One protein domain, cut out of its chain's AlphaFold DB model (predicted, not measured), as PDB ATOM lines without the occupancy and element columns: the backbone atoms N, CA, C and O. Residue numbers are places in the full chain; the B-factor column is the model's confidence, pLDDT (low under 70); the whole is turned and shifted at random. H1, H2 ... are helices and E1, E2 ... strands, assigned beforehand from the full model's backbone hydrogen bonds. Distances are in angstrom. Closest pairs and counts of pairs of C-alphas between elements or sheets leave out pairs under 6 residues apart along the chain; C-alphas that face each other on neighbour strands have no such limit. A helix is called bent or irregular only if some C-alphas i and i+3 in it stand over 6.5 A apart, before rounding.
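What this domain is: This is residues 200 to 316 of the 681 residues of the protein "CBM20 domain-containing protein" of bacterium (UniProt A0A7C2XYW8). A long, two-stranded hairpin of E1 and E2, bent along its length, runs through the middle, with H1 packed on E2 from one side and the short H3 on E2 from the other. The last half of H2, residues 232 to 237, packs on E1, its last residue closest to E1 at the bend, and long stretches with no named element link these parts and trail after E2. The printed part has 117 residues, with three named helices and then two named strands along the chain, in the order H1 H2 H3 E1 E2; the sheet is E1 - E2, antiparallel. The class is mixed, helices and strands, with under half of the residues in named elements. The whole is compact, with a radius of gyration of the C-alphas of 14.8 A, and rounded, spanning 43 by 38 by 29 A.

How they stand to each other: Start with H1, residues 200 to 211, and look across to E2, residues 286 to 295: their closest C-alphas are those of Gln 204 and Asn 290, 6.8 A apart. Go on to H2, residues 226 to 237, which is close to H1 but not clearly touching it, with the closest C-alphas, those of Met 211 and Tyr 233, 8.0 A apart. H1 and H2 run opposite ways at a steep tilt of 55 degrees. Next compare H2 with E1, residues 274 to 283: their closest C-alphas, those of Ser 237 and Phe 277, are 4.6 A apart, and E1 bends by 60 degrees at residue 277. H3, residues 260 to 263, has its closest C-alpha pair with E2 at Phe 261 and Asp 289, 5.9 A apart; H3 is apart from H1 and from H2. E1 and E2 form a hairpin, antiparallel at 173 degrees, where you find N 277 and O 292 at 2.9 A and N 288 and O 281 at 2.9 A, within hydrogen-bond range. In H1 and H2 every O i to N i+4 pair is within that range; H3 is too short for such a pair.

Where its parts are: Find C-alpha 200 at (201.035, 341.646, 245.382); from there H1 runs 16.3 A to C-alpha 211. H2 covers 16.5 A from Glu 226 to Ser 237, and H3 has four residues. Find C-alpha 274 at (216.522, 353.365, 259.708), where E1 begins its 26.8 A. E2 then runs 27.5 A to C-alpha 295 at (217.208, 355.956, 255.966).

The domain as a whole: The two C-alphas farthest apart, those of Gln 219 and Met 251, are 43.1 A apart. The printed part has no cut. The links H1 to H2 and H2 to H3 are long, with 14 and 22 residues. Look in the B-factor column for pLDDT under 70 at residue 227, residues 244 to 251 and residues 297 to 316; the mean of the printed part is 78.5.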
ATOM      1  N   LEU A 200     199.843 340.872 245.016       86.81
ATOM      2  CA  LEU A 200     201.035 341.646 245.382       86.81
ATOM      3  C   LEU A 200     200.995 343.068 244.798       86.81
ATOM      4  O   LEU A 200     201.317 344.030 245.486       86.81
ATOM      5  N   ALA A 201     200.508 343.218 243.561       90.12
ATOM      6  CA  ALA A 201     200.333 344.522 242.924       90.12
ATOM      7  C   ALA A 201     199.361 345.433 243.696       90.12
ATOM      8  O   ALA A 201     199.650 346.613 243.884       90.12
ATOM      9  N   ASN A 202     198.235 344.896 244.183       90.94
ATOM     10  CA  ASN A 202     197.304 345.663 245.010       90.94
ATOM     11  C   ASN A 202     197.889 345.967 246.388       90.94
ATOM     12  O   ASN A 202     197.699 347.071 246.881       90.94
ATOM     13  N   LEU A 203     198.612 345.025 246.996       89.31
ATOM     14  CA  LEU A 203     199.253 345.226 248.293       89.31
ATOM     15  C   LEU A 203     200.314 346.340 248.216       89.31
ATOM     16  O   LEU A 203     200.285 347.281 249.010       89.31
ATOM     17  N   GLN A 204     201.178 346.306 247.197       89.50
ATOM     18  CA  GLN A 204     202.140 347.374 246.912       89.50
ATOM     19  C   GLN A 204     201.433 348.692 246.574       89.50
ATOM     20  O   GLN A 204     201.852 349.757 247.020       89.50
ATOM     21  N   GLY A 205     200.362 348.633 245.779       91.31
ATOM     22  CA  GLY A 205     199.562 349.794 245.398       91.31
ATOM     23  C   GLY A 205     198.908 350.477 246.598       91.31
ATOM     24  O   GLY A 205     198.910 351.702 246.662       91.31
ATOM     25  N   LEU A 206     198.418 349.706 247.571       91.88
ATOM     26  CA  LEU A 206     197.894 350.224 248.833       91.88
ATOM     27  C   LEU A 206     198.990 350.909 249.643       91.88
ATOM     28  O   LEU A 206     198.789 352.042 250.068       91.88
ATOM     29  N   LEU A 207     200.162 350.280 249.792       90.69
ATOM     30  CA  LEU A 207     201.291 350.907 250.484       90.69
ATOM     31  C   LEU A 207     201.721 352.205 249.790       90.69
ATOM     32  O   LEU A 207     201.980 353.194 250.463       90.69
ATOM     33  N   LYS A 208     201.728 352.249 248.452       90.25
ATOM     34  CA  LYS A 208     202.005 353.478 247.692       90.25
ATOM     35  C   LYS A 208     200.925 354.541 247.882       90.25
ATOM     36  O   LYS A 208     201.265 355.692 248.106       90.25
ATOM     37  N   ALA A 209     199.645 354.178 247.822       90.06
ATOM     38  CA  ALA A 209     198.536 355.113 248.026       90.06
ATOM     39  C   ALA A 209     198.489 355.669 249.457       90.06
ATOM     40  O   ALA A 209     198.005 356.780 249.672       90.06
ATOM     41  N   VAL A 210     198.984 354.887 250.418       89.44
ATOM     42  CA  VAL A 210     199.178 355.306 251.802       89.44
ATOM     43  C   VAL A 210     200.398 356.209 251.903       89.44
ATOM     44  O   VAL A 210     200.208 357.362 252.229       89.44
ATOM     45  N   MET A 211     201.604 355.740 251.570       87.81
ATOM     46  CA  MET A 211     202.856 356.477 251.799       87.81
ATOM     47  C   MET A 211     203.059 357.676 250.862       87.81
ATOM     48  O   MET A 211     203.768 358.610 251.220       87.81
ATOM     49  N   PHE A 212     202.466 357.651 249.666       88.25
ATOM     50  CA  PHE A 212     202.642 358.643 248.599       88.25
ATOM     51  C   PHE A 212     201.293 358.997 247.952       88.25
ATOM     52  O   PHE A 212     201.075 358.716 246.766       88.25
ATOM     53  N   PRO A 213     200.347 359.588 248.700       85.44
ATOM     54  CA  PRO A 213     199.008 359.843 248.182       85.44
ATOM     55  C   PRO A 213     199.018 360.762 246.956       85.44
ATOM     56  O   PRO A 213     198.215 360.575 246.043       85.44
ATOM     57  N   GLU A 214     199.955 361.705 246.871       85.12
ATOM     58  CA  GLU A 214     200.116 362.603 245.726       85.12
ATOM     59  C   GLU A 214     200.558 361.865 244.456       85.12
ATOM     60  O   GLU A 214     200.203 362.283 243.355       85.12
ATOM     61  N   ALA A 215     201.259 360.736 244.602       86.94
ATOM     62  CA  ALA A 215     201.742 359.913 243.496       86.94
ATOM     63  C   ALA A 215     200.666 358.979 242.909       86.94
ATOM     64  O   ALA A 215     200.923 358.289 241.921       86.94
ATOM     65  N   VAL A 216     199.464 358.934 243.499       87.25
ATOM     66  CA  VAL A 216     198.325 358.158 242.985       87.25
ATOM     67  C   VAL A 216     197.155 359.062 242.587       87.25
ATOM     68  O   VAL A 216     197.027 360.207 243.039       87.25
ATOM     69  N   LYS A 217     196.264 358.542 241.733       90.69
ATOM     70  CA  LYS A 217     195.063 359.258 241.271       90.69
ATOM     71  C   LYS A 217     194.139 359.580 242.447       90.69
ATOM     72  O   LYS A 217     193.983 358.756 243.344       90.69
ATOM     73  N   LEU A 218     193.452 360.727 242.394       86.94
ATOM     74  CA  LEU A 218     192.565 361.215 243.465       86.94
ATOM     75  C   LEU A 218     191.562 360.155 243.958       86.94
ATOM     76  O   LEU A 218     191.389 359.978 245.158       86.94
ATOM     77  N   GLN A 219     190.970 359.389 243.040       88.50
ATOM     78  CA  GLN A 219     189.994 358.330 243.335       88.50
ATOM     79  C   GLN A 219     190.575 357.168 244.164       88.50
ATOM     80  O   GLN A 219     189.843 356.499 244.890       88.50
ATOM     81  N   GLN A 220     191.888 356.927 244.075       87.38
ATOM     82  CA  GLN A 220     192.585 355.871 244.817       87.38
ATOM     83  C   GLN A 220     193.078 356.345 246.188       87.38
ATOM     84  O   GLN A 220     193.409 355.519 247.037       87.38
ATOM     85  N   ARG A 221     193.120 357.663 246.426       89.06
ATOM     86  CA  ARG A 221     193.582 358.240 247.694       89.06
ATOM     87  C   ARG A 221     192.595 357.923 248.803       89.06
ATOM     88  O   ARG A 221     191.382 357.936 248.595       89.06
ATOM     89  N   PHE A 222     193.101 357.676 250.004       84.44
ATOM     90  CA  PHE A 222     192.259 357.458 251.180       84.44
ATOM     91  C   PHE A 222     191.700 358.758 251.773       84.44
ATOM     92  O   PHE A 222     190.807 358.676 252.606       84.44
ATOM     93  N   LEU A 223     192.152 359.923 251.279       82.69
ATOM     94  CA  LEU A 223     191.743 361.261 251.736       82.69
ATOM     95  C   LEU A 223     191.831 361.401 253.261       82.69
ATOM     96  O   LEU A 223     190.996 362.040 253.890       82.69
ATOM     97  N   LEU A 224     192.841 360.750 253.831       83.50
ATOM     98  CA  LEU A 224     193.140 360.824 255.245       83.50
ATOM     99  C   LEU A 224     193.551 362.256 255.580       83.50
ATOM    100  O   LEU A 224     194.215 362.930 254.784       83.50
ATOM    101  N   THR A 225     193.144 362.715 256.756       80.19
ATOM    102  CA  THR A 225     193.619 363.990 257.284       80.19
ATOM    103  C   THR A 225     195.119 363.905 257.583       80.19
ATOM    104  O   THR A 225     195.711 362.822 257.632       80.19
ATOM    105  N   GLU A 226     195.772 365.046 257.798       73.88
ATOM    106  CA  GLU A 226     197.184 365.035 258.198       73.88
ATOM    107  C   GLU A 226     197.401 364.293 259.528       73.88
ATOM    108  O   GLU A 226     198.423 363.626 259.697       73.88
ATOM    109  N   ASP A 227     196.424 364.345 260.438       67.81
ATOM    110  CA  ASP A 227     196.464 363.635 261.718       67.81
ATOM    111  C   ASP A 227     196.323 362.120 261.546       67.81
ATOM    112  O   ASP A 227     197.052 361.361 262.188       67.81
ATOM    113  N   ASP A 228     195.462 361.672 260.631       76.94
ATOM    114  CA  ASP A 228     195.327 360.257 260.279       76.94
ATOM    115  C   ASP A 228     196.632 359.702 259.684       76.94
ATOM    116  O   ASP A 228     197.093 358.626 260.074       76.94
ATOM    117  N   TYR A 229     197.271 360.447 258.771       80.12
ATOM    118  CA  TYR A 229     198.570 360.063 258.208       80.12
ATOM    119  C   TYR A 229     199.667 360.039 259.270       80.12
ATOM    120  O   TYR A 229     200.443 359.083 259.332       80.12
ATOM    121  N   ARG A 230     199.707 361.046 260.150       78.38
ATOM    122  CA  ARG A 230     200.643 361.085 261.278       78.38
ATOM    123  C   ARG A 230     200.459 359.868 262.183       78.38
ATOM    124  O   ARG A 230     201.447 359.234 262.552       78.38
ATOM    125  N   PHE A 231     199.216 359.529 262.524       75.69
ATOM    126  CA  PHE A 231     198.883 358.358 263.333       75.69
ATOM    127  C   PHE A 231     199.360 357.066 262.660       75.69
ATOM    128  O   PHE A 231     200.065 356.265 263.277       75.69
ATOM    129  N   LEU A 232     199.019 356.882 261.385       82.50
ATOM    130  CA  LEU A 232     199.322 355.670 260.635       82.50
ATOM    131  C   LEU A 232     200.834 355.462 260.472       82.50
ATOM    132  O   LEU A 232     201.353 354.406 260.827       82.50
ATOM    133  N   TYR A 233     201.559 356.478 260.004       87.25
ATOM    134  CA  TYR A 233     203.005 356.393 259.783       87.25
ATOM    135  C   TYR A 233     203.780 356.185 261.084       87.25
ATOM    136  O   TYR A 233     204.751 355.422 261.109       87.25
ATOM    137  N   LYS A 234     203.329 356.815 262.176       82.94
ATOM    138  CA  LYS A 234     203.888 356.596 263.509       82.94
ATOM    139  C   LYS A 234     203.843 355.118 263.873       82.94
ATOM    140  O   LYS A 234     204.891 354.540 264.112       82.94
ATOM    141  N   TYR A 235     202.667 354.492 263.883       85.00
ATOM    142  CA  TYR A 235     202.557 353.105 264.345       85.00
ATOM    143  C   TYR A 235     203.084 352.078 263.339       85.00
ATOM    144  O   TYR A 235     203.604 351.054 263.761       85.00
ATOM    145  N   MET A 236     203.046 352.365 262.033       87.75
ATOM    146  CA  MET A 236     203.659 351.494 261.021       87.75
ATOM    147  C   MET A 236     205.185 351.402 261.139       87.75
ATOM    148  O   MET A 236     205.743 350.375 260.763       87.75
ATOM    149  N   SER A 237     205.855 352.455 261.623       87.81
ATOM    150  CA  SER A 237     207.323 352.509 261.753       87.81
ATOM    151  C   SER A 237     207.858 352.401 263.175       87.81
ATOM    152  O   SER A 237     209.074 352.322 263.364       87.81
ATOM    153  N   MET A 238     206.961 352.419 264.156       86.25
ATOM    154  CA  MET A 238     207.301 352.267 265.560       86.25
ATOM    155  C   MET A 238     207.793 350.841 265.816       86.25
ATOM    156  O   MET A 238     207.189 349.875 265.351       86.25
ATOM    157  N   LEU A 239     208.893 350.729 266.551       86.88
ATOM    158  CA  LEU A 239     209.392 349.461 267.077       86.88
ATOM    159  C   LEU A 239     208.659 349.138 268.392       86.88
ATOM    160  O   LEU A 239     208.269 350.074 269.098       86.88
ATOM    161  N   PRO A 240     208.505 347.860 268.793       83.44
ATOM    162  CA  PRO A 240     207.830 347.511 270.049       83.44
ATOM    163  C   PRO A 240     208.378 348.269 271.270       83.44
ATOM    164  O   PRO A 240     207.612 348.805 272.070       83.44
ATOM    165  N   ALA A 241     209.703 348.434 271.346       76.31
ATOM    166  CA  ALA A 241     210.390 349.165 272.414       76.31
ATOM    167  C   ALA A 241     210.116 350.685 272.454       76.31
ATOM    168  O   ALA A 241     210.482 351.357 273.418       76.31
ATOM    169  N   GLU A 242     209.529 351.254 271.402       77.62
ATOM    170  CA  GLU A 242     209.177 352.676 271.309       77.62
ATOM    171  C   GLU A 242     207.714 352.938 271.695       77.62
ATOM    172  O   GLU A 242     207.284 354.093 271.805       77.62
ATOM    173  N   CYS A 243     206.934 351.878 271.915       74.75
ATOM    174  CA  CYS A 243     205.561 351.987 272.366       74.75
ATOM    175  C   CYS A 243     205.520 352.263 273.872       74.75
ATOM    176  O   CYS A 243     205.830 351.411 274.695       74.75
ATOM    177  N   ALA A 244     205.091 353.473 274.234       58.81
ATOM    178  CA  ALA A 244     204.957 353.892 275.628       58.81
ATOM    179  C   ALA A 244     203.879 353.117 276.410       58.81
ATOM    180  O   ALA A 244     203.890 353.118 277.635       58.81
ATOM    181  N   TYR A 245     202.890 352.537 275.717       57.00
ATOM    182  CA  TYR A 245     201.797 351.814 276.361       57.00
ATOM    183  C   TYR A 245     200.936 351.021 275.346       57.00
ATOM    184  O   TYR A 245     200.553 351.627 274.340       57.00
ATOM    185  N   PRO A 246     200.538 349.752 275.602       59.78
ATOM    186  CA  PRO A 246     201.147 348.921 276.633       59.78
ATOM    187  C   PRO A 246     202.644 348.822 276.344       59.78
ATOM    188  O   PRO A 246     203.081 348.963 275.198       59.78
ATOM    189  N   GLU A 247     203.420 348.700 277.406       60.81
ATOM    190  CA  GLU A 247     204.836 348.406 277.259       60.81
ATOM    191  C   GLU A 247     204.936 346.964 276.767       60.81
ATOM    192  O   GLU A 247     204.300 346.068 277.323       60.81
ATOM    193  N   TYR A 248     205.684 346.755 275.689       66.25
ATOM    194  CA  TYR A 248     205.951 345.418 275.181       66.25
ATOM    195  C   TYR A 248     207.231 344.894 275.820       66.25
ATOM    196  O   TYR A 248     208.222 345.623 275.904       66.25
ATOM    197  N   ASP A 249     207.217 343.631 276.251       66.38
ATOM    198  CA  ASP A 249     208.436 342.966 276.700       66.38
ATOM    199  C   ASP A 249     209.408 342.885 275.522       66.38
ATOM    200  O   ASP A 249     209.180 342.161 274.558       66.38
ATOM    201  N   THR A 250     210.504 343.635 275.594       67.50
ATOM    202  CA  THR A 250     211.492 343.712 274.513       67.50
ATOM    203  C   THR A 250     212.296 342.423 274.327       67.50
ATOM    204  O   THR A 250     213.044 342.316 273.356       67.50
ATOM    205  N   MET A 251     212.169 341.454 275.241       64.12
ATOM    206  CA  MET A 251     212.728 340.108 275.085       64.12
ATOM    207  C   MET A 251     211.846 339.214 274.204       64.12
ATOM    208  O   MET A 251     212.373 338.381 273.463       64.12
ATOM    209  N   GLU A 252     210.527 339.396 274.273       71.25
ATOM    210  CA  GLU A 252     209.536 338.702 273.443       71.25
ATOM    211  C   GLU A 252     209.339 339.429 272.100       71.25
ATOM    212  O   GLU A 252     209.404 338.820 271.030       71.25
ATOM    213  N   TYR A 253     209.208 340.755 272.155       76.50
ATOM    214  CA  TYR A 253     208.973 341.661 271.033       76.50
ATOM    215  C   TYR A 253     210.212 342.535 270.785       76.50
ATOM    216  O   TYR A 253     210.268 343.715 271.141       76.50
ATOM    217  N   TYR A 254     211.242 341.927 270.199       80.38
ATOM    218  CA  TYR A 254     212.490 342.597 269.811       80.38
ATOM    219  C   TYR A 254     212.286 343.541 268.610       80.38
ATOM    220  O   TYR A 254     211.259 343.506 267.945       80.38
ATOM    221  N   ASP A 255     213.259 344.404 268.304       86.69
ATOM    222  CA  ASP A 255     213.091 345.475 267.302       86.69
ATOM    223  C   ASP A 255     212.675 344.993 265.910       86.69
ATOM    224  O   ASP A 255     211.858 345.640 265.257       86.69
ATOM    225  N   SER A 256     213.245 343.882 265.439       88.00
ATOM    226  CA  SER A 256     212.906 343.330 264.127       88.00
ATOM    227  C   SER A 256     211.647 342.453 264.136       88.00
ATOM    228  O   SER A 256     211.225 341.998 263.071       88.00
ATOM    229  N   HIS A 257     210.992 342.279 265.292       85.88
ATOM    230  CA  HIS A 257     209.658 341.687 265.372       85.88
ATOM    231  C   HIS A 257     208.702 342.504 264.491       85.88
ATOM    232  O   HIS A 257     208.634 343.728 264.601       85.88
ATOM    233  N   ASP A 258     208.016 341.834 263.563       87.25
ATOM    234  CA  ASP A 258     207.208 342.446 262.502       87.25
ATOM    235  C   ASP A 258     207.964 343.354 261.507       87.25
ATOM    236  O   ASP A 258     207.319 344.064 260.734       87.25
ATOM    237  N   LYS A 259     209.305 343.339 261.457       90.81
ATOM    238  CA  LYS A 259     210.144 344.140 260.530       90.81
ATOM    239  C   LYS A 259     211.176 343.275 259.787       90.81
ATOM    240  O   LYS A 259     212.345 343.646 259.638       90.81
ATOM    241  N   PHE A 260     210.733 342.121 259.303       89.00
ATOM    242  CA  PHE A 260     211.599 341.043 258.828       89.00
ATOM    243  C   PHE A 260     212.312 341.326 257.499       89.00
ATOM    244  O   PHE A 260     213.389 340.782 257.269       89.00
ATOM    245  N   PHE A 261     211.763 342.178 256.627       88.31
ATOM    246  CA  PHE A 261     212.269 342.346 255.254       88.31
ATOM    247  C   PHE A 261     213.763 342.705 255.162       88.31
ATOM    248  O   PHE A 261     214.442 342.255 254.243       88.31
ATOM    249  N   VAL A 262     214.276 343.525 256.089       88.56
ATOM    250  CA  VAL A 262     215.687 343.968 256.094       88.56
ATOM    251  C   VAL A 262     216.529 343.198 257.106       88.56
ATOM    252  O   VAL A 262     217.685 342.894 256.831       88.56
ATOM    253  N   PHE A 263     215.970 342.916 258.283       88.31
ATOM    254  CA  PHE A 263     216.732 342.445 259.443       88.31
ATOM    255  C   PHE A 263     216.450 340.990 259.825       88.31
ATOM    256  O   PHE A 263     217.046 340.498 260.783       88.31
ATOM    257  N   GLY A 264     215.567 340.299 259.096       88.94
ATOM    258  CA  GLY A 264     215.110 338.964 259.474       88.94
ATOM    259  C   GLY A 264     214.573 338.952 260.906       88.94
ATOM    260  O   GLY A 264     213.998 339.936 261.358       88.94
ATOM    261  N   ASP A 265     214.808 337.861 261.625       85.69
ATOM    262  CA  ASP A 265     214.450 337.645 263.031       85.69
ATOM    263  C   ASP A 265     215.565 338.051 264.023       85.69
ATOM    264  O   ASP A 265     215.614 337.588 265.166       85.69
ATOM    265  N   SER A 266     216.489 338.926 263.606       86.12
ATOM    266  CA  SER A 266     217.617 339.360 264.437       86.12
ATOM    267  C   SER A 266     217.171 340.083 265.711       86.12
ATOM    268  O   SER A 266     216.482 341.101 265.662       86.12
ATOM    269  N   LYS A 267     217.667 339.641 266.872       82.38
ATOM    270  CA  LYS A 267     217.426 340.307 268.169       82.38
ATOM    271  C   LYS A 267     218.301 341.542 268.404       82.38
ATOM    272  O   LYS A 267     218.215 342.169 269.459       82.38
ATOM    273  N   GLN A 268     219.174 341.879 267.456       81.31
ATOM    274  CA  GLN A 268     219.967 343.101 267.528       81.31
ATOM    275  C   GLN A 268     219.071 344.329 267.325       81.31
ATOM    276  O   GLN A 268     218.068 344.279 266.614       81.31
ATOM    277  N   ARG A 269     219.441 345.446 267.957       75.81
ATOM    278  CA  ARG A 269     218.726 346.718 267.795       75.81
ATOM    279  C   ARG A 269     218.801 347.194 266.343       75.81
ATOM    280  O   ARG A 269     219.883 347.195 265.755       75.81
ATOM    281  N   ILE A 270     217.680 347.661 265.795       83.06
ATOM    282  CA  ILE A 270     217.667 348.299 264.470       83.06
ATOM    283  C   ILE A 270     218.330 349.682 264.593       83.06
ATOM    284  O   ILE A 270     217.978 350.440 265.503       83.06
ATOM    285  N   PRO A 271     219.275 350.053 263.703       84.81
ATOM    286  CA  PRO A 271     219.911 351.364 263.749       84.81
ATOM    287  C   PRO A 271     218.880 352.508 263.739       84.81
ATOM    288  O   PRO A 271     217.987 352.522 262.891       84.81
ATOM    289  N   PRO A 272     218.993 353.508 264.634       77.44
ATOM    290  CA  PRO A 272     217.958 354.532 264.835       77.44
ATOM    291  C   PRO A 272     217.741 355.459 263.627       77.44
ATOM    292  O   PRO A 272     216.742 356.181 263.564       77.44
ATOM    293  N   ASN A 273     218.677 355.468 262.676       81.00
ATOM    294  CA  ASN A 273     218.582 356.181 261.404       81.00
ATOM    295  C   ASN A 273     217.730 355.446 260.353       81.00
ATOM    296  O   ASN A 273     217.442 356.048 259.317       81.00
ATOM    297  N   ILE A 274     217.331 354.195 260.605       85.94
ATOM    298  CA  ILE A 274     216.522 353.365 259.708       85.94
ATOM    299  C   ILE A 274     215.091 353.269 260.248       85.94
ATOM    300  O   ILE A 274     214.861 353.015 261.428       85.94
ATOM    301  N   ARG A 275     214.107 353.463 259.368       87.88
ATOM    302  CA  ARG A 275     212.678 353.294 259.654       87.88
ATOM    303  C   ARG A 275     212.030 352.412 258.605       87.88
ATOM    304  O   ARG A 275     212.261 352.583 257.410       87.88
ATOM    305  N   ILE A 276     211.199 351.484 259.066       90.81
ATOM    306  CA  ILE A 276     210.527 350.494 258.226       90.81
ATOM    307  C   ILE A 276     209.023 350.671 258.407       90.81
ATOM    308  O   ILE A 276     208.493 350.392 259.474       90.81
ATOM    309  N   PHE A 277     208.340 351.137 257.365       91.31
ATOM    310  CA  PHE A 277     206.887 351.284 257.331       91.31
ATOM    311  C   PHE A 277     206.315 350.089 256.599       91.31
ATOM    312  O   PHE A 277     206.398 350.018 255.372       91.31
ATOM    313  N   ASN A 278     205.760 349.137 257.332       90.00
ATOM    314  CA  ASN A 278     205.316 347.895 256.726       90.00
ATOM    315  C   ASN A 278     204.039 347.352 257.359       90.00
ATOM    316  O   ASN A 278     203.538 347.836 258.377       90.00
ATOM    317  N   LYS A 279     203.522 346.313 256.711       86.69
ATOM    318  CA  LYS A 279     202.660 345.329 257.349       86.69
ATOM    319  C   LYS A 279     203.092 343.949 256.888       86.69
ATOM    320  O   LYS A 279     203.228 343.710 255.686       86.69
ATOM    321  N   ILE A 280     203.235 343.055 257.859       86.69
ATOM    322  CA  ILE A 280     203.550 341.655 257.613       86.69
ATOM    323  C   ILE A 280     202.302 340.768 257.630       86.69
ATOM    324  O   ILE A 280     201.266 341.131 258.200       86.69
ATOM    325  N   GLY A 281     202.424 339.578 257.057       83.44
ATOM    326  CA  GLY A 281     201.513 338.464 257.270       83.44
ATOM    327  C   GLY A 281     202.283 337.153 257.234       83.44
ATOM    328  O   GLY A 281     202.991 336.883 256.265       83.44
ATOM    329  N   GLN A 282     202.122 336.341 258.276       82.31
ATOM    330  CA  GLN A 282     202.715 335.012 258.365       82.31
ATOM    331  C   GLN A 282     201.604 333.990 258.587       82.31
ATOM    332  O   GLN A 282     200.916 334.015 259.605       82.31
ATOM    333  N   ALA A 283     201.386 333.115 257.608       82.06
ATOM    334  CA  ALA A 283     200.375 332.067 257.707       82.06
ATOM    335  C   ALA A 283     200.653 330.942 256.710       82.06
ATOM    336  O   ALA A 283     201.121 331.184 255.599       82.06
ATOM    337  N   PHE A 284     200.299 329.710 257.083       82.56
ATOM    338  CA  PHE A 284     200.351 328.538 256.197       82.56
ATOM    339  C   PHE A 284     201.733 328.288 255.555       82.56
ATOM    340  O   PHE A 284     201.802 327.815 254.425       82.56
ATOM    341  N   GLY A 285     202.822 328.635 256.254       80.12
ATOM    342  CA  GLY A 285     204.194 328.506 255.744       80.12
ATOM    343  C   GLY A 285     204.632 329.613 254.777       80.12
ATOM    344  O   GLY A 285     205.720 329.531 254.218       80.12
ATOM    345  N   TYR A 286     203.816 330.653 254.586       83.88
ATOM    346  CA  TYR A 286     204.159 331.830 253.790       83.88
ATOM    347  C   TYR A 286     204.450 333.026 254.693       83.88
ATOM    348  O   TYR A 286     203.724 333.273 255.658       83.88
ATOM    349  N   LEU A 287     205.473 333.794 254.320       86.81
ATOM    350  CA  LEU A 287     205.774 335.110 254.871       86.81
ATOM    351  C   LEU A 287     205.580 336.162 253.779       86.81
ATOM    352  O   LEU A 287     206.093 336.030 252.669       86.81
ATOM    353  N   ILE A 288     204.846 337.218 254.109       86.25
ATOM    354  CA  ILE A 288     204.726 338.422 253.295       86.25
ATOM    355  C   ILE A 288     205.149 339.594 254.171       86.25
ATOM    356  O   ILE A 288     204.586 339.785 255.244       86.25
ATOM    357  N   ASP A 289     206.091 340.399 253.692       88.75
ATOM    358  CA  ASP A 289     206.455 341.676 254.298       88.75
ATOM    359  C   ASP A 289     206.502 342.740 253.196       88.75
ATOM    360  O   ASP A 289     207.351 342.696 252.305       88.75
ATOM    361  N   ASN A 290     205.528 343.652 253.206       90.31
ATOM    362  CA  ASN A 290     205.455 344.751 252.251       90.31
ATOM    363  C   ASN A 290     205.865 346.050 252.946       90.31
ATOM    364  O   ASN A 290     205.093 346.597 253.740       90.31
ATOM    365  N   ALA A 291     207.070 346.527 252.633       91.38
ATOM    366  CA  ALA A 291     207.744 347.571 253.388       91.38
ATOM    367  C   ALA A 291     208.192 348.759 252.527       91.38
ATOM    368  O   ALA A 291     208.679 348.613 251.405       91.38
ATOM    369  N   TYR A 292     208.097 349.956 253.103       90.44
ATOM    370  CA  TYR A 292     208.845 351.131 252.676       90.44
ATOM    371  C   TYR A 292     209.958 351.403 253.690       90.44
ATOM    372  O   TYR A 292     209.689 351.579 254.877       90.44
ATOM    373  N   ILE A 293     211.209 351.432 253.221       89.69
ATOM    374  CA  ILE A 293     212.392 351.619 254.070       89.69
ATOM    375  C   ILE A 293     212.954 353.020 253.848       89.69
ATOM    376  O   ILE A 293     213.286 353.414 252.720       89.69
ATOM    377  N   TYR A 294     213.078 353.745 254.950       84.50
ATOM    378  CA  TYR A 294     213.596 355.099 255.016       84.50
ATOM    379  C   TYR A 294     214.886 355.126 255.838       84.50
ATOM    380  O   TYR A 294     214.919 354.634 256.961       84.50
ATOM    381  N   GLU A 295     215.936 355.725 255.282       83.06
ATOM    382  CA  GLU A 295     217.208 355.956 255.966       83.06
ATOM    383  C   GLU A 295     217.503 357.458 255.963       83.06
ATOM    384  O   GLU A 295     217.626 358.068 254.900       83.06
ATOM    385  N   LYS A 296     217.627 358.056 257.151       70.00
ATOM    386  CA  LYS A 296     217.698 359.518 257.328       70.00
ATOM    387  C   LYS A 296     218.906 360.182 256.644       70.00
ATOM    388  O   LYS A 296     218.830 361.352 256.292       70.00
ATOM    389  N   ALA A 297     220.009 359.458 256.450       62.94
ATOM    390  CA  ALA A 297     221.263 360.007 255.923       62.94
ATOM    391  C   ALA A 297     221.349 360.050 254.382       62.94
ATOM    392  O   ALA A 297     222.309 360.600 253.846       62.94
ATOM    393  N   ARG A 298     220.378 359.478 253.652       60.62
ATOM    394  CA  ARG A 298     220.405 359.429 252.180       60.62
ATOM    395  C   ARG A 298     219.318 360.328 251.574       60.62
ATOM    396  O   ARG A 298     218.139 359.983 251.675       60.62
ATOM    397  N   PRO A 299     219.663 361.437 250.892       53.62
ATOM    398  CA  PRO A 299     218.670 362.240 250.186       53.62
ATOM    399  C   PRO A 299     218.063 361.437 249.022       53.62
ATOM    400  O   PRO A 299     218.774 360.789 248.254       53.62
ATOM    401  N   ARG A 300     216.730 361.466 248.877       58.31
ATOM    402  CA  ARG A 300     216.014 360.822 247.761       58.31
ATOM    403  C   ARG A 300     215.087 361.815 247.065       58.31
ATOM    404  O   ARG A 300     214.311 362.502 247.718       58.31
ATOM    405  N   LYS A 301     215.092 361.785 245.727       51.69
ATOM    406  CA  LYS A 301     214.270 362.620 244.825       51.69
ATOM    407  C   LYS A 301     212.747 362.460 245.014       51.69
ATOM    408  O   LYS A 301     211.994 363.333 244.608       51.69
ATOM    409  N   TYR A 302     212.301 361.363 245.632       53.47
ATOM    410  CA  TYR A 302     210.882 361.023 245.811       53.47
ATOM    411  C   TYR A 302     210.585 360.470 247.212       53.47
ATOM    412  O   TYR A 302     209.833 359.508 247.357       53.47
ATOM    413  N   ALA A 303     211.226 361.005 248.255       58.28
ATOM    414  CA  ALA A 303     210.818 360.685 249.621       58.28
ATOM    415  C   ALA A 303     209.445 361.327 249.905       58.28
ATOM    416  O   ALA A 303     209.229 362.470 249.492       58.28
ATOM    417  N   PRO A 304     208.520 360.644 250.610       61.69
ATOM    418  CA  PRO A 304     207.373 361.351 251.143       61.69
ATOM    419  C   PRO A 304     207.917 362.429 252.073       61.69
ATOM    420  O   PRO A 304     208.933 362.206 252.739       61.69
ATOM    421  N   ASN A 305     207.284 363.601 252.109       64.56
ATOM    422  CA  ASN A 305     207.725 364.672 252.995       64.56
ATOM    423  C   ASN A 305     207.356 364.312 254.447       64.56
ATOM    424  O   ASN A 305     206.430 364.860 255.034       64.56
ATOM    425  N   LEU A 306     208.052 363.325 255.014       67.06
ATOM    426  CA  LEU A 306     207.890 362.851 256.388       67.06
ATOM    427  C   LEU A 306     208.222 363.973 257.384       67.06
ATOM    428  O   LEU A 306     207.676 363.999 258.487       67.06
ATOM    429  N   GLU A 307     209.049 364.935 256.961       63.91
ATOM    430  CA  GLU A 307     209.340 366.166 257.694       63.91
ATOM    431  C   GLU A 307     208.105 367.079 257.796       63.91
ATOM    432  O   GLU A 307     207.848 367.615 258.876       63.91
ATOM    433  N   LYS A 308     207.267 367.173 256.745       64.69
ATOM    434  CA  LYS A 308     205.972 367.893 256.771       64.69
ATOM    435  C   LYS A 308     205.068 367.374 257.884       64.69
ATOM    436  O   LYS A 308     204.431 368.157 258.583       64.69
ATOM    437  N   PHE A 309     205.025 366.061 258.077       61.19
ATOM    438  CA  PHE A 309     204.159 365.447 259.083       61.19
ATOM    439  C   PHE A 309     204.707 365.565 260.511       61.19
ATOM    440  O   PHE A 309     204.035 365.112 261.443       61.19
ATOM    441  N   LYS A 310     205.899 366.174 260.686       56.62
ATOM    442  CA  LYS A 310     206.647 366.256 261.951       56.62
ATOM    443  C   LYS A 310     206.578 364.930 262.696       56.62
ATOM    444  O   LYS A 310     206.294 364.888 263.892       56.62
ATOM    445  N   ILE A 311     206.781 363.834 261.960       56.03
ATOM    446  CA  ILE A 311     206.827 362.502 262.554       56.03
ATOM    447  C   ILE A 311     208.151 362.437 263.262       56.03
ATOM    448  O   ILE A 311     209.188 362.035 262.741       56.03
ATOM    449  N   ASN A 312     208.109 362.932 264.478       53.62
ATOM    450  CA  ASN A 312     209.183 362.799 265.398       53.62
ATOM    451  C   ASN A 312     209.169 361.321 265.783       53.62
ATOM    452  O   ASN A 312     208.461 360.873 266.682       53.62
ATOM    453  N   TYR A 313     209.984 360.555 265.060       51.03
ATOM    454  CA  TYR A 313     210.341 359.178 265.398       51.03
ATOM    455  C   TYR A 313     210.895 359.073 266.827       51.03
ATOM    456  O   TYR A 313     210.911 358.007 267.425       51.03
ATOM    457  N   PHE A 314     211.284 360.223 267.387       47.44
ATOM    458  CA  PHE A 314     211.654 360.435 268.772       47.44
ATOM    459  C   PHE A 314     210.835 361.556 269.438       47.44
ATOM    460  O   PHE A 314     211.351 362.225 270.332       47.44
ATOM    461  N   GLU A 315     209.558 361.766 269.080       41.84
ATOM    462  CA  GLU A 315     208.622 362.531 269.928       41.84
ATOM    463  C   GLU A 315     208.148 361.634 271.056       41.84
ATOM    464  O   GLU A 315     206.986 361.283 271.247       41.84
ATOM    465  N   THR A 316     209.106 361.311 271.888       41.38
ATOM    466  CA  THR A 316     208.833 361.451 273.293       41.38
ATOM    467  C   THR A 316     209.519 362.766 273.670       41.38
ATOM    468  O   THR A 316     210.619 363.072 273.213       41.38
TER     469      THR A 316